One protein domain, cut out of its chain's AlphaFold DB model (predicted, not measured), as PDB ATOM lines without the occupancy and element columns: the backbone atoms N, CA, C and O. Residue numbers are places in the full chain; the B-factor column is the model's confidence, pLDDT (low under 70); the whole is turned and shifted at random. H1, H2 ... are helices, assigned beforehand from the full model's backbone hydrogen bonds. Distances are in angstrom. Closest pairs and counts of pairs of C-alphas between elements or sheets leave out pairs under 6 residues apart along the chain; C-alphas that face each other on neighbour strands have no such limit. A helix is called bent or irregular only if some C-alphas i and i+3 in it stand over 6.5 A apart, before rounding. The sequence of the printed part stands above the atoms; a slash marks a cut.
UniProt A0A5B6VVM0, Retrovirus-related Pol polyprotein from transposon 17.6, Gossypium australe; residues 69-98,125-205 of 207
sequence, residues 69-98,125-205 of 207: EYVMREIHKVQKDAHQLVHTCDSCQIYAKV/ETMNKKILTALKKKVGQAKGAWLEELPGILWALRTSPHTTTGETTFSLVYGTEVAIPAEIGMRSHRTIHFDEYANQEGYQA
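Overview. This is residues 69 to 98 and 125 to 205 of the 207 residues of the protein "Retrovirus-related Pol polyprotein from transposon 17.6" of Gossypium australe (UniProt A0A5B6VVM0). The longest helix, H1, is crossed at its residues 79 to 83 by H4, which packs against H3 and, with its residues 157 to 159, against H5, in a loose set of steeply crossed helices. H6 packs on residues 70 to 78 of H1; residues 84 to 98, with H2, and residues 193 to 202, with most of H8, stick out. The printed part has 111 residues and eight named helices, H1 to H8 in chain order, with no named strand: all helix. It is loose, with a radius of gyration of the C-alphas of 17.2 A and spans of 46 by 40 by 35 A.

Arrangement. H1, residues 69 to 88, touches the hub H4, residues 146 to 159, at a steep tilt of 61 degrees, opposite ways; their closest C-alphas, Gln 79 and Pro 151, are 7.1 A apart. H4 touches H3, residues 125 to 139, at a steep tilt of 53 degrees, opposite ways, closest at C-alphas 146 and 139, 5.7 A. H4 touches H5, residues 169 to 174, closest at C-alphas 158 and 169, 4.9 A. H1 touches H6, residues 181 to 185, closest at C-alphas 71 and 182, 4.9 A. H7, residues 189 to 192, is close to H6 but not clearly touching, 6.2 A between C-alphas 191 and 184. H2, residues 90 to 95, and H1 meet only through their link; H8, residues 196 to 204, touches no helix. Every O i to N i+4 pair is within hydrogen-bond range in H1, H2, H3, H5, H6 and H8, and 8 of 10 in H4; H7 is too short for such a pair.

Along the chain. H1 spans 28.6 A from C-alpha 69 at (-31.720, -23.273, -29.521), H3 20.5 A and H4 19.8 A. H4 is only just irregular: C-alphas 148 and 151 are 6.8 A apart. H8 ends at C-alpha 204, (-26.803, -3.105, -62.665).

Size, cuts and confidence. C-alphas 143 and 205, the farthest apart, are 50.6 A apart. Residues 99 to 124 are not printed, a gap of 24.5 A between C-alphas 98 and 125. Of the links printed whole, none is long. Mean pLDDT of the printed part is 74.0; residues 89 to 98 and 196 to 205 are among those under 70.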
ATOM      1  N   GLU A  69     -31.996 -21.840 -29.414       75.31
ATOM      2  CA  GLU A  69     -31.720 -23.273 -29.521       75.31
ATOM      3  C   GLU A  69     -31.972 -23.801 -30.941       75.31
ATOM      4  O   GLU A  69     -31.156 -24.546 -31.488       75.31
ATOM      5  N   TYR A  70     -33.072 -23.381 -31.573       79.69
ATOM      6  CA  TYR A  70     -33.351 -23.689 -32.975       79.69
ATOM      7  C   TYR A  70     -32.254 -23.157 -33.908       79.69
ATOM      8  O   TYR A  70     -31.697 -23.923 -34.692       79.69
ATOM      9  N   VAL A  71     -31.887 -21.879 -33.778       74.75
ATOM     10  CA  VAL A  71     -30.839 -21.242 -34.591       74.75
ATOM     11  C   VAL A  71     -29.521 -21.992 -34.472       74.75
ATOM     12  O   VAL A  71     -28.888 -22.306 -35.479       74.75
ATOM     13  N   MET A  72     -29.118 -22.329 -33.246       75.94
ATOM     14  CA  MET A  72     -27.885 -23.069 -33.005       75.94
ATOM     15  C   MET A  72     -27.944 -24.457 -33.646       75.94
ATOM     16  O   MET A  72     -26.968 -24.882 -34.257       75.94
ATOM     17  N   ARG A  73     -29.075 -25.165 -33.565       79.06
ATOM     18  CA  ARG A  73     -29.266 -26.475 -34.210       79.06
ATOM     19  C   ARG A  73     -29.108 -26.398 -35.730       79.06
ATOM     20  O   ARG A  73     -28.379 -27.209 -36.298       79.06
ATOM     21  N   GLU A  74     -29.737 -25.414 -36.368       80.56
ATOM     22  CA  GLU A  74     -29.659 -25.226 -37.822       80.56
ATOM     23  C   GLU A  74     -28.245 -24.848 -38.272       80.56
ATOM     24  O   GLU A  74     -27.741 -25.402 -39.248       80.56
ATOM     25  N   ILE A  75     -27.550 -23.980 -37.525       76.19
ATOM     26  CA  ILE A  75     -26.142 -23.652 -37.798       76.19
ATOM     27  C   ILE A  75     -25.272 -24.913 -37.728       76.19
ATOM     28  O   ILE A  75     -24.470 -25.153 -38.630       76.19
ATOM     29  N   HIS A  76     -25.440 -25.742 -36.692       76.00
ATOM     30  CA  HIS A  76     -24.687 -26.993 -36.574       76.00
ATOM     31  C   HIS A  76     -24.991 -27.960 -37.720       76.00
ATOM     32  O   HIS A  76     -24.090 -28.657 -38.181       76.00
ATOM     33  N   LYS A  77     -26.240 -28.017 -38.192       78.88
ATOM     34  CA  LYS A  77     -26.613 -28.842 -39.344       78.88
ATOM     35  C   LYS A  77     -25.897 -28.373 -40.610       78.88
ATOM     36  O   LYS A  77     -25.236 -29.173 -41.256       78.88
ATOM     37  N   VAL A  78     -25.932 -27.075 -40.893       73.75
ATOM     38  CA  VAL A  78     -25.264 -26.486 -42.065       73.75
ATOM     39  C   VAL A  78     -23.752 -26.712 -42.015       73.75
ATOM     40  O   VAL A  78     -23.138 -27.014 -43.033       73.75
ATOM     41  N   GLN A  79     -23.143 -26.619 -40.830       70.56
ATOM     42  CA  GLN A  79     -21.729 -26.953 -40.649       70.56
ATOM     43  C   GLN A  79     -21.437 -28.425 -40.953       70.56
ATOM     44  O   GLN A  79     -20.462 -28.709 -41.646       70.56
ATOM     45  N   LYS A  80     -22.280 -29.350 -40.478       76.44
ATOM     46  CA  LYS A  80     -22.154 -30.782 -40.784       76.44
ATOM     47  C   LYS A  80     -22.315 -31.061 -42.274       76.44
ATOM     48  O   LYS A  80     -21.506 -31.795 -42.829       76.44
ATOM     49  N   ASP A  81     -23.295 -30.443 -42.924       75.94
ATOM     50  CA  ASP A  81     -23.535 -30.604 -44.359       75.94
ATOM     51  C   ASP A  81     -22.349 -30.067 -45.178       75.94
ATOM     52  O   ASP A  81     -21.865 -30.733 -46.092       75.94
ATOM     53  N   ALA A  82     -21.809 -28.899 -44.806       70.31
ATOM     54  CA  ALA A  82     -20.618 -28.333 -45.437       70.31
ATOM     55  C   ALA A  82     -19.382 -29.225 -45.241       70.31
ATOM     56  O   ALA A  82     -18.624 -29.447 -46.183       70.31
ATOM     57  N   HIS A  83     -19.191 -29.760 -44.033       71.25
ATOM     58  CA  HIS A  83     -18.112 -30.695 -43.732       71.25
ATOM     59  C   HIS A  83     -18.246 -31.977 -44.566       71.25
ATOM     60  O   HIS A  83     -17.291 -32.387 -45.225       71.25
ATOM     61  N   GLN A  84     -19.448 -32.553 -44.634       77.25
ATOM     62  CA  GLN A  84     -19.728 -33.730 -45.450       77.25
ATOM     63  C   GLN A  84     -19.449 -33.467 -46.935       77.25
ATOM     64  O   GLN A  84     -18.825 -34.297 -47.590       77.25
ATOM     65  N   LEU A  85     -19.852 -32.308 -47.463       71.31
ATOM     66  CA  LEU A  85     -19.597 -31.929 -48.853       71.31
ATOM     67  C   LEU A  85     -18.092 -31.836 -49.150       71.31
ATOM     68  O   LEU A  85     -17.623 -32.385 -50.150       71.31
ATOM     69  N   VAL A  86     -17.317 -31.203 -48.266       68.38
ATOM     70  CA  VAL A  86     -15.853 -31.148 -48.399       68.38
ATOM     71  C   VAL A  86     -15.255 -32.558 -48.374       68.38
ATOM     72  O   VAL A  86     -14.468 -32.888 -49.257       68.38
ATOM     73  N   HIS A  87     -15.699 -33.421 -47.456       70.12
ATOM     74  CA  HIS A  87     -15.245 -34.813 -47.374       70.12
ATOM     75  C   HIS A  87     -15.602 -35.651 -48.608       70.12
ATOM     76  O   HIS A  87     -14.787 -36.450 -49.062       70.12
ATOM     77  N   THR A  88     -16.782 -35.460 -49.206       74.31
ATOM     78  CA  THR A  88     -17.134 -36.150 -50.464       74.31
ATOM     79  C   THR A  88     -16.243 -35.731 -51.631       74.31
ATOM     80  O   THR A  88     -16.062 -36.489 -52.582       74.31
ATOM     81  N   CYS A  89     -15.653 -34.540 -51.546       66.50
ATOM     82  CA  CYS A  89     -14.766 -33.989 -52.555       66.50
ATOM     83  C   CYS A  89     -13.285 -34.258 -52.244       66.50
ATOM     84  O   CYS A  89     -12.442 -33.811 -53.006       66.50
ATOM     85  N   ASP A  90     -12.930 -34.999 -51.189       67.12
ATOM     86  CA  ASP A  90     -11.536 -35.141 -50.729       67.12
ATOM     87  C   ASP A  90     -10.599 -35.670 -51.835       67.12
ATOM     88  O   ASP A  90      -9.588 -35.056 -52.183       67.12
ATOM     89  N   SER A  91     -11.019 -36.732 -52.532       65.81
ATOM     90  CA  SER A  91     -10.286 -37.253 -53.696       65.81
ATOM     91  C   SER A  91     -10.226 -36.254 -54.859       65.81
ATOM     92  O   SER A  91      -9.231 -36.184 -55.574       65.81
ATOM     93  N   CYS A  92     -11.264 -35.443 -55.051       67.62
ATOM     94  CA  CYS A  92     -11.268 -34.416 -56.085       67.62
ATOM     95  C   CYS A  92     -10.394 -33.217 -55.692       67.62
ATOM     96  O   CYS A  92      -9.693 -32.701 -56.540       67.62
ATOM     97  N   GLN A  93     -10.354 -32.779 -54.435       64.62
ATOM     98  CA  GLN A  93      -9.530 -31.639 -54.020       64.62
ATOM     99  C   GLN A  93      -8.036 -31.967 -53.997       64.62
ATOM    100  O   GLN A  93      -7.224 -31.094 -54.298       64.62
ATOM    101  N   ILE A  94      -7.674 -33.217 -53.686       61.72
ATOM    102  CA  ILE A  94      -6.279 -33.674 -53.633       61.72
ATOM    103  C   ILE A  94      -5.772 -34.106 -55.017       61.72
ATOM    104  O   ILE A  94      -4.614 -33.859 -55.362       61.72
ATOM    105  N   TYR A  95      -6.626 -34.740 -55.829       65.19
ATOM    106  CA  TYR A  95      -6.234 -35.313 -57.123       65.19
ATOM    107  C   TYR A  95      -6.849 -34.607 -58.342       65.19
ATOM    108  O   TYR A  95      -6.663 -35.081 -59.468       65.19
ATOM    109  N   ALA A  96      -7.555 -33.478 -58.178       61.78
ATOM    110  CA  ALA A  96      -8.095 -32.728 -59.314       61.78
ATOM    111  C   ALA A  96      -6.981 -32.335 -60.278       61.78
ATOM    112  O   ALA A  96      -6.042 -31.612 -59.937       61.78
ATOM    113  N   LYS A  97      -7.167 -32.705 -61.547       61.38
ATOM    114  CA  LYS A  97      -6.305 -32.249 -62.642       61.38
ATOM    115  C   LYS A  97      -6.300 -30.721 -62.777       61.38
ATOM    116  O   LYS A  97      -5.310 -30.184 -63.257       61.38
ATOM    117  N   VAL A  98      -7.357 -30.031 -62.323       63.78
ATOM    118  CA  VAL A  98      -7.493 -28.560 -62.349       63.78
ATOM    119  C   VAL A  98      -6.357 -27.850 -61.614       63.78
ATOM    120  O   VAL A  98      -5.841 -26.873 -62.139       63.78
ATOM    121  N   GLU A 125      -0.685 -13.510 -45.546       86.75
ATOM    122  CA  GLU A 125       0.076 -13.814 -44.328       86.75
ATOM    123  C   GLU A 125      -0.647 -13.365 -43.052       86.75
ATOM    124  O   GLU A 125      -0.693 -14.098 -42.061       86.75
ATOM    125  N   THR A 126      -1.237 -12.168 -43.067       88.12
ATOM    126  CA  THR A 126      -1.997 -11.633 -41.931       88.12
ATOM    127  C   THR A 126      -3.235 -12.481 -41.652       88.12
ATOM    128  O   THR A 126      -3.512 -12.805 -40.493       88.12
ATOM    129  N   MET A 127      -3.963 -12.888 -42.694       84.38
ATOM    130  CA  MET A 127      -5.123 -13.763 -42.536       84.38
ATOM    131  C   MET A 127      -4.717 -15.161 -42.050       84.38
ATOM    132  O   MET A 127      -5.311 -15.677 -41.103       84.38
ATOM    133  N   ASN A 128      -3.646 -15.737 -42.598       88.06
ATOM    134  CA  ASN A 128      -3.112 -17.026 -42.160       88.06
ATOM    135  C   ASN A 128      -2.709 -16.992 -40.682       88.06
ATOM    136  O   ASN A 128      -3.031 -17.914 -39.931       88.06
ATOM    137  N   LYS A 129      -2.088 -15.899 -40.216       90.88
ATOM    138  CA  LYS A 129      -1.795 -15.695 -38.787       90.88
ATOM    139  C   LYS A 129      -3.068 -15.694 -37.937       90.88
ATOM    140  O   LYS A 129      -3.077 -16.324 -36.877       90.88
ATOM    141  N   LYS A 130      -4.148 -15.040 -38.381       89.44
ATOM    142  CA  LYS A 130      -5.446 -15.058 -37.677       89.44
ATOM    143  C   LYS A 130      -6.039 -16.467 -37.596       89.44
ATOM    144  O   LYS A 130      -6.422 -16.886 -36.504       89.44
ATOM    145  N   ILE A 131      -6.053 -17.206 -38.708       88.56
ATOM    146  CA  ILE A 131      -6.544 -18.593 -38.768       88.56
ATOM    147  C   ILE A 131      -5.750 -19.479 -37.805       88.56
ATOM    148  O   ILE A 131      -6.334 -20.145 -36.953       88.56
ATOM    149  N   LEU A 132      -4.417 -19.427 -37.869       88.31
ATOM    150  CA  LEU A 132      -3.542 -20.199 -36.984       88.31
ATOM    151  C   LEU A 132      -3.750 -19.847 -35.508       88.31
ATOM    152  O   LEU A 132      -3.729 -20.730 -34.653       88.31
ATOM    153  N   THR A 133      -3.964 -18.570 -35.196       89.88
ATOM    154  CA  THR A 133      -4.202 -18.112 -33.820       89.88
ATOM    155  C   THR A 133      -5.526 -18.651 -33.280       89.88
ATOM    156  O   THR A 133      -5.579 -19.159 -32.160       89.88
ATOM    157  N   ALA A 134      -6.589 -18.598 -34.087       88.00
ATOM    158  CA  ALA A 134      -7.892 -19.146 -33.732       88.00
ATOM    159  C   ALA A 134      -7.851 -20.678 -33.579       88.00
ATOM    160  O   ALA A 134      -8.374 -21.205 -32.596       88.00
ATOM    161  N   LEU A 135      -7.155 -21.377 -34.485       86.44
ATOM    162  CA  LEU A 135      -6.931 -22.823 -34.400       86.44
ATOM    163  C   LEU A 135      -6.191 -23.195 -33.119       86.44
ATOM    164  O   LEU A 135      -6.682 -24.026 -32.367       86.44
ATOM    165  N   LYS A 136      -5.064 -22.545 -32.803       86.06
ATOM    166  CA  LYS A 136      -4.311 -22.815 -31.564       86.06
ATOM    167  C   LYS A 136      -5.185 -22.688 -30.314       86.06
ATOM    168  O   LYS A 136      -5.091 -23.520 -29.416       86.06
ATOM    169  N   LYS A 137      -6.066 -21.684 -30.274       85.62
ATOM    170  CA  LYS A 137      -6.987 -21.458 -29.151       85.62
ATOM    171  C   LYS A 137      -8.034 -22.570 -29.005       85.62
ATOM    172  O   LYS A 137      -8.364 -22.944 -27.884       85.62
ATOM    173  N   LYS A 138      -8.550 -23.091 -30.120       78.19
ATOM    174  CA  LYS A 138      -9.609 -24.114 -30.157       78.19
ATOM    175  C   LYS A 138      -9.084 -25.548 -30.048       78.19
ATOM    176  O   LYS A 138      -9.643 -26.359 -29.318       78.19
ATOM    177  N   VAL A 139      -7.967 -25.854 -30.700       75.69
ATOM    178  CA  VAL A 139      -7.361 -27.195 -30.734       75.69
ATOM    179  C   VAL A 139      -6.855 -27.637 -29.360       75.69
ATOM    180  O   VAL A 139      -6.933 -28.824 -29.047       75.69
ATOM    181  N   GLY A 140      -6.424 -26.701 -28.504       67.81
ATOM    182  CA  GLY A 140      -6.100 -27.001 -27.104       67.81
ATOM    183  C   GLY A 140      -7.288 -27.558 -26.303       67.81
ATOM    184  O   GLY A 140      -7.086 -28.339 -25.381       67.81
ATOM    185  N   GLN A 141      -8.523 -27.212 -26.687       62.62
ATOM    186  CA  GLN A 141      -9.758 -27.732 -26.082       62.62
ATOM    187  C   GLN A 141     -10.237 -29.022 -26.772       62.62
ATOM    188  O   GLN A 141     -10.787 -29.901 -26.116       62.62
ATOM    189  N   ALA A 142      -9.975 -29.163 -28.077       61.47
ATOM    190  CA  ALA A 142     -10.471 -30.251 -28.926       61.47
ATOM    191  C   ALA A 142      -9.466 -31.408 -29.165       61.47
ATOM    192  O   ALA A 142      -9.663 -32.210 -30.076       61.47
ATOM    193  N   LYS A 143      -8.373 -31.499 -28.386       69.19
ATOM    194  CA  LYS A 143      -7.365 -32.592 -28.421       69.19
ATOM    195  C   LYS A 143      -6.867 -32.996 -29.827       69.19
ATOM    196  O   LYS A 143      -6.601 -34.167 -30.075       69.19
ATOM    197  N   GLY A 144      -6.714 -32.044 -30.748       69.88
ATOM    198  CA  GLY A 144      -6.195 -32.322 -32.098       69.88
ATOM    199  C   GLY A 144      -7.244 -32.474 -33.205       69.88
ATOM    200  O   GLY A 144      -6.851 -32.633 -34.358       69.88
ATOM    201  N   ALA A 145      -8.542 -32.334 -32.915       79.00
ATOM    202  CA  ALA A 145      -9.616 -32.301 -33.920       79.00
ATOM    203  C   ALA A 145      -9.674 -30.958 -34.688       79.00
ATOM    204  O   ALA A 145     -10.702 -30.288 -34.755       79.00
ATOM    205  N   TRP A 146      -8.542 -30.513 -35.239       79.12
ATOM    206  CA  TRP A 146      -8.435 -29.209 -35.906       79.12
ATOM    207  C   TRP A 146      -9.268 -29.124 -37.190       79.12
ATOM    208  O   TRP A 146      -9.761 -28.043 -37.507       79.12
ATOM    209  N   LEU A 147      -9.440 -30.247 -37.898       78.56
ATOM    210  CA  LEU A 147     -10.240 -30.319 -39.122       78.56
ATOM    211  C   LEU A 147     -11.721 -30.024 -38.841       78.56
ATOM    212  O   LEU A 147     -12.346 -29.286 -39.594       78.56
ATOM    213  N   GLU A 148     -12.240 -30.511 -37.711       79.00
ATOM    214  CA  GLU A 148     -13.618 -30.267 -37.262       79.00
ATOM    215  C   GLU A 148     -13.849 -28.804 -36.861       79.00
ATOM    216  O   GLU A 148     -14.912 -28.230 -37.089       79.00
ATOM    217  N   GLU A 149     -12.830 -28.162 -36.287       80.38
ATOM    218  CA  GLU A 149     -12.926 -26.776 -35.819       80.38
ATOM    219  C   GLU A 149     -12.681 -25.744 -36.930       80.38
ATOM    220  O   GLU A 149     -13.107 -24.588 -36.814       80.38
ATOM    221  N   LEU A 150     -12.000 -26.132 -38.016       82.56
ATOM    222  CA  LEU A 150     -11.611 -25.217 -39.087       82.56
ATOM    223  C   LEU A 150     -12.815 -24.537 -39.771       82.56
ATOM    224  O   LEU A 150     -12.777 -23.308 -39.889       82.56
ATOM    225  N   PRO A 151     -13.898 -25.240 -40.170       81.75
ATOM    226  CA  PRO A 151     -15.076 -24.597 -40.754       81.75
ATOM    227  C   PRO A 151     -15.694 -23.536 -39.835       81.75
ATOM    228  O   PRO A 151     -16.009 -22.433 -40.285       81.75
ATOM    229  N   GLY A 152     -15.804 -23.829 -38.534       78.94
ATOM    230  CA  GLY A 152     -16.334 -22.888 -37.544       78.94
ATOM    231  C   GLY A 152     -15.447 -21.653 -37.358       78.94
ATOM    232  O   GLY A 152     -15.950 -20.535 -37.246       78.94
ATOM    233  N   ILE A 153     -14.124 -21.832 -37.377       84.56
ATOM    234  CA  ILE A 153     -13.153 -20.730 -37.307       84.56
ATOM    235  C   ILE A 153     -13.235 -19.840 -38.548       84.56
ATOM    236  O   ILE A 153     -13.283 -18.617 -38.420       84.56
ATOM    237  N   LEU A 154     -13.270 -20.438 -39.742       84.88
ATOM    238  CA  LEU A 154     -13.384 -19.693 -40.994       84.88
ATOM    239  C   LEU A 154     -14.701 -18.920 -41.060       84.88
ATOM    240  O   LEU A 154     -14.699 -17.762 -41.471       84.88
ATOM    241  N   TRP A 155     -15.804 -19.526 -40.613       83.31
ATOM    242  CA  TRP A 155     -17.088 -18.841 -40.489       83.31
ATOM    243  C   TRP A 155     -16.976 -17.612 -39.584       83.31
ATOM    244  O   TRP A 155     -17.245 -16.500 -40.030       83.31
ATOM    245  N   ALA A 156     -16.478 -17.785 -38.356       83.62
ATOM    246  CA  ALA A 156     -16.337 -16.688 -37.404       83.62
ATOM    247  C   ALA A 156     -15.453 -15.551 -37.939       83.62
ATOM    248  O   ALA A 156     -15.790 -14.383 -37.763       83.62
ATOM    249  N   LEU A 157     -14.344 -15.866 -38.618       85.69
ATOM    250  CA  LEU A 157     -13.472 -14.856 -39.227       85.69
ATOM    251  C   LEU A 157     -14.153 -14.109 -40.383       85.69
ATOM    252  O   LEU A 157     -13.905 -12.919 -40.561       85.69
ATOM    253  N   ARG A 158     -15.020 -14.779 -41.151       83.06
ATOM    254  CA  ARG A 158     -15.751 -14.161 -42.268       83.06
ATOM    255  C   ARG A 158     -16.886 -13.258 -41.798       83.06
ATOM    256  O   ARG A 158     -17.114 -12.225 -42.421       83.06
ATOM    257  N   THR A 159     -17.566 -13.626 -40.713       80.19
ATOM    258  CA  THR A 159     -18.758 -12.924 -40.205       80.19
ATOM    259  C   THR A 159     -18.468 -11.967 -39.050       80.19
ATOM    260  O   THR A 159     -19.383 -11.309 -38.563       80.19
ATOM    261  N   SER A 160     -17.223 -11.886 -38.575       81.56
ATOM    262  CA  SER A 160     -16.832 -10.903 -37.560       81.56
ATOM    263  C   SER A 160     -16.397  -9.593 -38.217       81.56
ATOM    264  O   SER A 160     -15.623  -9.628 -39.180       81.56
ATOM    265  N   PRO A 161     -16.840  -8.435 -37.700       80.06
ATOM    266  CA  PRO A 161     -16.413  -7.149 -38.224       80.06
ATOM    267  C   PRO A 161     -14.931  -6.906 -37.923       80.06
ATOM    268  O   PRO A 161     -14.431  -7.207 -36.834       80.06
ATOM    269  N   HIS A 162     -14.214  -6.342 -38.890       78.62
ATOM    270  CA  HIS A 162     -12.857  -5.857 -38.693       78.62
ATOM    271  C   HIS A 162     -12.875  -4.623 -37.791       78.62
ATOM    272  O   HIS A 162     -13.659  -3.709 -37.996       78.62
ATOM    273  N   THR A 163     -11.971  -4.540 -36.816       75.88
ATOM    274  CA  THR A 163     -11.945  -3.423 -35.851       75.88
ATOM    275  C   THR A 163     -11.705  -2.056 -36.493       75.88
ATOM    276  O   THR A 163     -12.120  -1.049 -35.935       75.88
ATOM    277  N   THR A 164     -11.015  -2.015 -37.635       75.19
ATOM    278  CA  THR A 164     -10.650  -0.768 -38.325       75.19
ATOM    279  C   THR A 164     -11.762  -0.256 -39.234       75.19
ATOM    280  O   THR A 164     -12.038   0.936 -39.233       75.19
ATOM    281  N   THR A 165     -12.383  -1.139 -40.020       77.62
ATOM    282  CA  THR A 165     -13.427  -0.768 -40.989       77.62
ATOM    283  C   THR A 165     -14.833  -0.951 -40.433       77.62
ATOM    284  O   THR A 165     -15.777  -0.400 -40.978       77.62
ATOM    285  N   GLY A 166     -14.995  -1.756 -39.382       78.62
ATOM    286  CA  GLY A 166     -16.292  -2.177 -38.858       78.62
ATOM    287  C   GLY A 166     -17.064  -3.142 -39.764       78.62
ATOM    288  O   GLY A 166     -18.090  -3.675 -39.351       78.62
ATOM    289  N   GLU A 167     -16.538  -3.413 -40.958       76.94
ATOM    290  CA  GLU A 167     -17.114  -4.293 -41.970       76.94
ATOM    291  C   GLU A 167     -16.671  -5.743 -41.792       76.94
ATOM    292  O   GLU A 167     -15.560  -6.031 -41.332       76.94
ATOM    293  N   THR A 168     -17.527  -6.677 -42.197       82.69
ATOM    294  CA  THR A 168     -17.206  -8.110 -42.201       82.69
ATOM    295  C   THR A 168     -16.561  -8.507 -43.527       82.69
ATOM    296  O   THR A 168     -16.864  -7.938 -44.572       82.69
ATOM    297  N   THR A 169     -15.699  -9.530 -43.531       83.75
ATOM    298  CA  THR A 169     -15.161 -10.052 -44.807       83.75
ATOM    299  C   THR A 169     -16.295 -10.513 -45.730       83.75
ATOM    300  O   THR A 169     -16.206 -10.358 -46.942       83.75
ATOM    301  N   PHE A 170     -17.372 -11.063 -45.159       79.81
ATOM    302  CA  PHE A 170     -18.550 -11.471 -45.915       79.81
ATOM    303  C   PHE A 170     -19.235 -10.281 -46.609       79.81
ATOM    304  O   PHE A 170     -19.466 -10.349 -47.814       79.81
ATOM    305  N   SER A 171     -19.503  -9.187 -45.885       78.88
ATOM    306  CA  SER A 171     -20.152  -7.995 -46.453       78.88
ATOM    307  C   SER A 171     -19.314  -7.337 -47.541       78.88
ATOM    308  O   SER A 171     -19.864  -6.915 -48.550       78.88
ATOM    309  N   LEU A 172     -17.987  -7.340 -47.406       80.81
ATOM    310  CA  LEU A 172     -17.093  -6.806 -48.435       80.81
ATOM    311  C   LEU A 172     -17.083  -7.631 -49.732       80.81
ATOM    312  O   LEU A 172     -16.879  -7.065 -50.799       80.81
ATOM    313  N   VAL A 173     -17.278  -8.951 -49.656       78.56
ATOM    314  CA  VAL A 173     -17.264  -9.833 -50.840       78.56
ATOM    315  C   VAL A 173     -18.620  -9.863 -51.537       78.56
ATOM    316  O   VAL A 173     -18.678  -9.838 -52.761       78.56
ATOM    317  N   TYR A 174     -19.705  -9.942 -50.766       77.00
ATOM    318  CA  TYR A 174     -21.051 -10.149 -51.309       77.00
ATOM    319  C   TYR A 174     -21.907  -8.876 -51.336       77.00
ATOM    320  O   TYR A 174     -23.038  -8.912 -51.812       77.00
ATOM    321  N   GLY A 175     -21.400  -7.758 -50.809       72.69
ATOM    322  CA  GLY A 175     -22.112  -6.476 -50.746       72.69
ATOM    323  C   GLY A 175     -23.241  -6.422 -49.710       72.69
ATOM    324  O   GLY A 175     -23.897  -5.396 -49.572       72.69
ATOM    325  N   THR A 176     -23.478  -7.503 -48.965       71.62
ATOM    326  CA  THR A 176     -24.537  -7.606 -47.950       71.62
ATOM    327  C   THR A 176     -24.042  -8.372 -46.732       71.62
ATOM    328  O   THR A 176     -23.189  -9.253 -46.833       71.62
ATOM    329  N   GLU A 177     -24.608  -8.088 -45.561       72.75
ATOM    330  CA  GLU A 177     -24.380  -8.909 -44.375       72.75
ATOM    331  C   GLU A 177     -24.826 -10.359 -44.590       72.75
ATOM    332  O   GLU A 177     -25.733 -10.652 -45.375       72.75
ATOM    333  N   VAL A 178     -24.223 -11.284 -43.845       74.38
ATOM    334  CA  VAL A 178     -24.552 -12.708 -43.931       74.38
ATOM    335  C   VAL A 178     -25.989 -12.971 -43.484       74.38
ATOM    336  O   VAL A 178     -26.398 -12.527 -42.414       74.38
ATOM    337  N   ALA A 179     -26.766 -13.687 -44.297       71.94
ATOM    338  CA  ALA A 179     -28.027 -14.284 -43.869       71.94
ATOM    339  C   ALA A 179     -27.737 -15.656 -43.275       71.94
ATOM    340  O   ALA A 179     -27.322 -16.583 -43.971       71.94
ATOM    341  N   ILE A 180     -27.902 -15.777 -41.961       71.12
ATOM    342  CA  ILE A 180     -27.749 -17.067 -41.295       71.12
ATOM    343  C   ILE A 180     -28.956 -17.929 -41.699       71.12
ATOM    344  O   ILE A 180     -30.071 -17.416 -41.694       71.12
ATOM    345  N   PRO A 181     -28.798 -19.229 -42.007       65.75
ATOM    346  CA  PRO A 181     -29.913 -20.104 -42.391       65.75
ATOM    347  C   PRO A 181     -31.104 -20.073 -41.420       65.75
ATOM    348  O   PRO A 181     -32.261 -20.155 -41.825       65.75
ATOM    349  N   ALA A 182     -30.834 -19.835 -40.139       65.00
ATOM    350  CA  ALA A 182     -31.874 -19.626 -39.147       65.00
ATOM    351  C   ALA A 182     -32.730 -18.364 -39.385       65.00
ATOM    352  O   ALA A 182     -33.922 -18.386 -39.110       65.00
ATOM    353  N   GLU A 183     -32.177 -17.280 -39.938       66.06
ATOM    354  CA  GLU A 183     -32.949 -16.091 -40.337       66.06
ATOM    355  C   GLU A 183     -33.904 -16.372 -41.501       66.06
ATOM    356  O   GLU A 183     -34.932 -15.702 -41.628       66.06
ATOM    357  N   ILE A 184     -33.576 -17.362 -42.339       65.19
ATOM    358  CA  ILE A 184     -34.442 -17.831 -43.426       65.19
ATOM    359  C   ILE A 184     -35.609 -18.624 -42.827       65.19
ATOM    360  O   ILE A 184     -36.766 -18.305 -43.092       65.19
ATOM    361  N   GLY A 185     -35.315 -19.589 -41.949       67.25
ATOM    362  CA  GLY A 185     -36.336 -20.397 -41.270       67.25
ATOM    363  C   GLY A 185     -37.249 -19.585 -40.344       67.25
ATOM    364  O   GLY A 185     -38.444 -19.849 -40.257       67.25
ATOM    365  N   MET A 186     -36.707 -18.556 -39.690       68.31
ATOM    366  CA  MET A 186     -37.446 -17.711 -38.750       68.31
ATOM    367  C   MET A 186     -38.096 -16.478 -39.385       68.31
ATOM    368  O   MET A 186     -38.816 -15.771 -38.681       68.31
ATOM    369  N   ARG A 187     -37.858 -16.217 -40.680       70.12
ATOM    370  CA  ARG A 187     -38.336 -15.035 -41.418       70.12
ATOM    371  C   ARG A 187     -37.994 -13.723 -40.695       70.12
ATOM    372  O   ARG A 187     -38.836 -13.109 -40.046       70.12
ATOM    373  N   SER A 188     -36.731 -13.300 -40.747       69.69
ATOM    374  CA  SER A 188     -36.343 -11.956 -40.278       69.69
ATOM    375  C   SER A 188     -36.979 -10.859 -41.150       69.69
ATOM    376  O   SER A 188     -37.367 -11.139 -42.281       69.69
ATOM    377  N   HIS A 189     -37.045  -9.606 -40.675       71.62
ATOM    378  CA  HIS A 189     -37.499  -8.470 -41.500       71.62
ATOM    379  C   HIS A 189     -36.766  -8.418 -42.851       71.62
ATOM    380  O   HIS A 189     -37.384  -8.221 -43.890       71.62
ATOM    381  N   ARG A 190     -35.453  -8.681 -42.862       71.31
ATOM    382  CA  ARG A 190     -34.665  -8.736 -44.098       71.31
ATOM    383  C   ARG A 190     -35.130  -9.839 -45.053       71.31
ATOM    384  O   ARG A 190     -35.151  -9.607 -46.251       71.31
ATOM    385  N   THR A 191     -35.508 -11.008 -44.539       70.44
ATOM    386  CA  THR A 191     -36.032 -12.114 -45.356       70.44
ATOM    387  C   THR A 191     -37.467 -11.848 -45.826       70.44
ATOM    388  O   THR A 191     -37.817 -12.212 -46.941       70.44
ATOM    389  N   ILE A 192     -38.308 -11.228 -44.988       72.50
ATOM    390  CA  ILE A 192     -39.717 -10.932 -45.307       72.50
ATOM    391  C   ILE A 192     -39.820  -9.864 -46.397       72.50
ATOM    392  O   ILE A 192     -40.631  -9.997 -47.306       72.50
ATOM    393  N   HIS A 193     -38.994  -8.824 -46.303       72.94
ATOM    394  CA  HIS A 193     -38.952  -7.720 -47.260       72.94
ATOM    395  C   HIS A 193     -37.866  -7.909 -48.326       72.94
ATOM    396  O   HIS A 193     -37.450  -6.940 -48.957       72.94
ATOM    397  N   PHE A 194     -37.371  -9.136 -48.504       69.50
ATOM    398  CA  PHE A 194     -36.440  -9.436 -49.579       69.50
ATOM    399  C   PHE A 194     -37.170  -9.327 -50.920       69.50
ATOM    400  O   PHE A 194     -38.109 -10.080 -51.179       69.50
ATOM    401  N   ASP A 195     -36.718  -8.404 -51.761       71.94
ATOM    402  CA  ASP A 195     -37.190  -8.244 -53.132       71.94
ATOM    403  C   ASP A 195     -36.042  -8.562 -54.094       71.94
ATOM    404  O   ASP A 195     -35.023  -7.869 -54.138       71.94
ATOM    405  N   GLU A 196     -36.187  -9.652 -54.840       66.50
ATOM    406  CA  GLU A 196     -35.183 -10.111 -55.798       66.50
ATOM    407  C   GLU A 196     -34.999  -9.123 -56.962       66.50
ATOM    408  O   GLU A 196     -33.870  -8.898 -57.402       66.50
ATOM    409  N   TYR A 197     -36.081  -8.476 -57.409       63.44
ATOM    410  CA  TYR A 197     -36.082  -7.605 -58.585       63.44
ATOM    411  C   TYR A 197     -35.409  -6.260 -58.295       63.44
ATOM    412  O   TYR A 197     -34.534  -5.832 -59.047       63.44
ATOM    413  N   ALA A 198     -35.732  -5.640 -57.156       61.81
ATOM    414  CA  ALA A 198     -35.106  -4.385 -56.731       61.81
ATOM    415  C   ALA A 198     -33.589  -4.531 -56.486       61.81
ATOM    416  O   ALA A 198     -32.810  -3.610 -56.735       61.81
ATOM    417  N   ASN A 199     -33.144  -5.707 -56.029       59.34
ATOM    418  CA  ASN A 199     -31.724  -5.987 -55.819       59.34
ATOM    419  C   ASN A 199     -30.966  -6.164 -57.145       59.34
ATOM    420  O   ASN A 199     -29.830  -5.703 -57.264       59.34
ATOM    421  N   GLN A 200     -31.586  -6.792 -58.151       53.56
ATOM    422  CA  GLN A 200     -30.992  -6.972 -59.480       53.56
ATOM    423  C   GLN A 200     -30.721  -5.636 -60.184       53.56
ATOM    424  O   GLN A 200     -29.651  -5.462 -60.767       53.56
ATOM    425  N   GLU A 201     -31.642  -4.677 -60.073       55.03
ATOM    426  CA  GLU A 201     -31.451  -3.315 -60.587       55.03
ATOM    427  C   GLU A 201     -30.307  -2.586 -59.861       55.03
ATOM    428  O   GLU A 201     -29.500  -1.910 -60.498       55.03
ATOM    429  N   GLY A 202     -30.159  -2.795 -58.548       55.03
ATOM    430  CA  GLY A 202     -29.043  -2.257 -57.764       55.03
ATOM    431  C   GLY A 202     -27.664  -2.768 -58.204       55.03
ATOM    432  O   GLY A 202     -26.712  -1.988 -58.245       55.03
ATOM    433  N   TYR A 203     -27.550  -4.044 -58.593       48.62
ATOM    434  CA  TYR A 203     -26.309  -4.608 -59.149       48.62
ATOM    435  C   TYR A 203     -25.977  -4.065 -60.546       48.62
ATOM    436  O   TYR A 203     -24.806  -4.000 -60.909       48.62
ATOM    437  N   GLN A 204     -26.987  -3.678 -61.327       49.72
ATOM    438  CA  GLN A 204     -26.803  -3.105 -62.665       49.72
ATOM    439  C   GLN A 204     -26.570  -1.585 -62.649       49.72
ATOM    440  O   GLN A 204     -26.123  -1.029 -63.649       49.72
ATOM    441  N   ALA A 205     -26.855  -0.915 -61.529       48.53
ATOM    442  CA  ALA A 205     -26.785   0.539 -61.394       48.53
ATOM    443  C   ALA A 205     -25.472   1.076 -60.787       48.53
ATOM    444  O   ALA A 205     -25.366   2.283 -60.560       48.53
TER     445      ALA A 205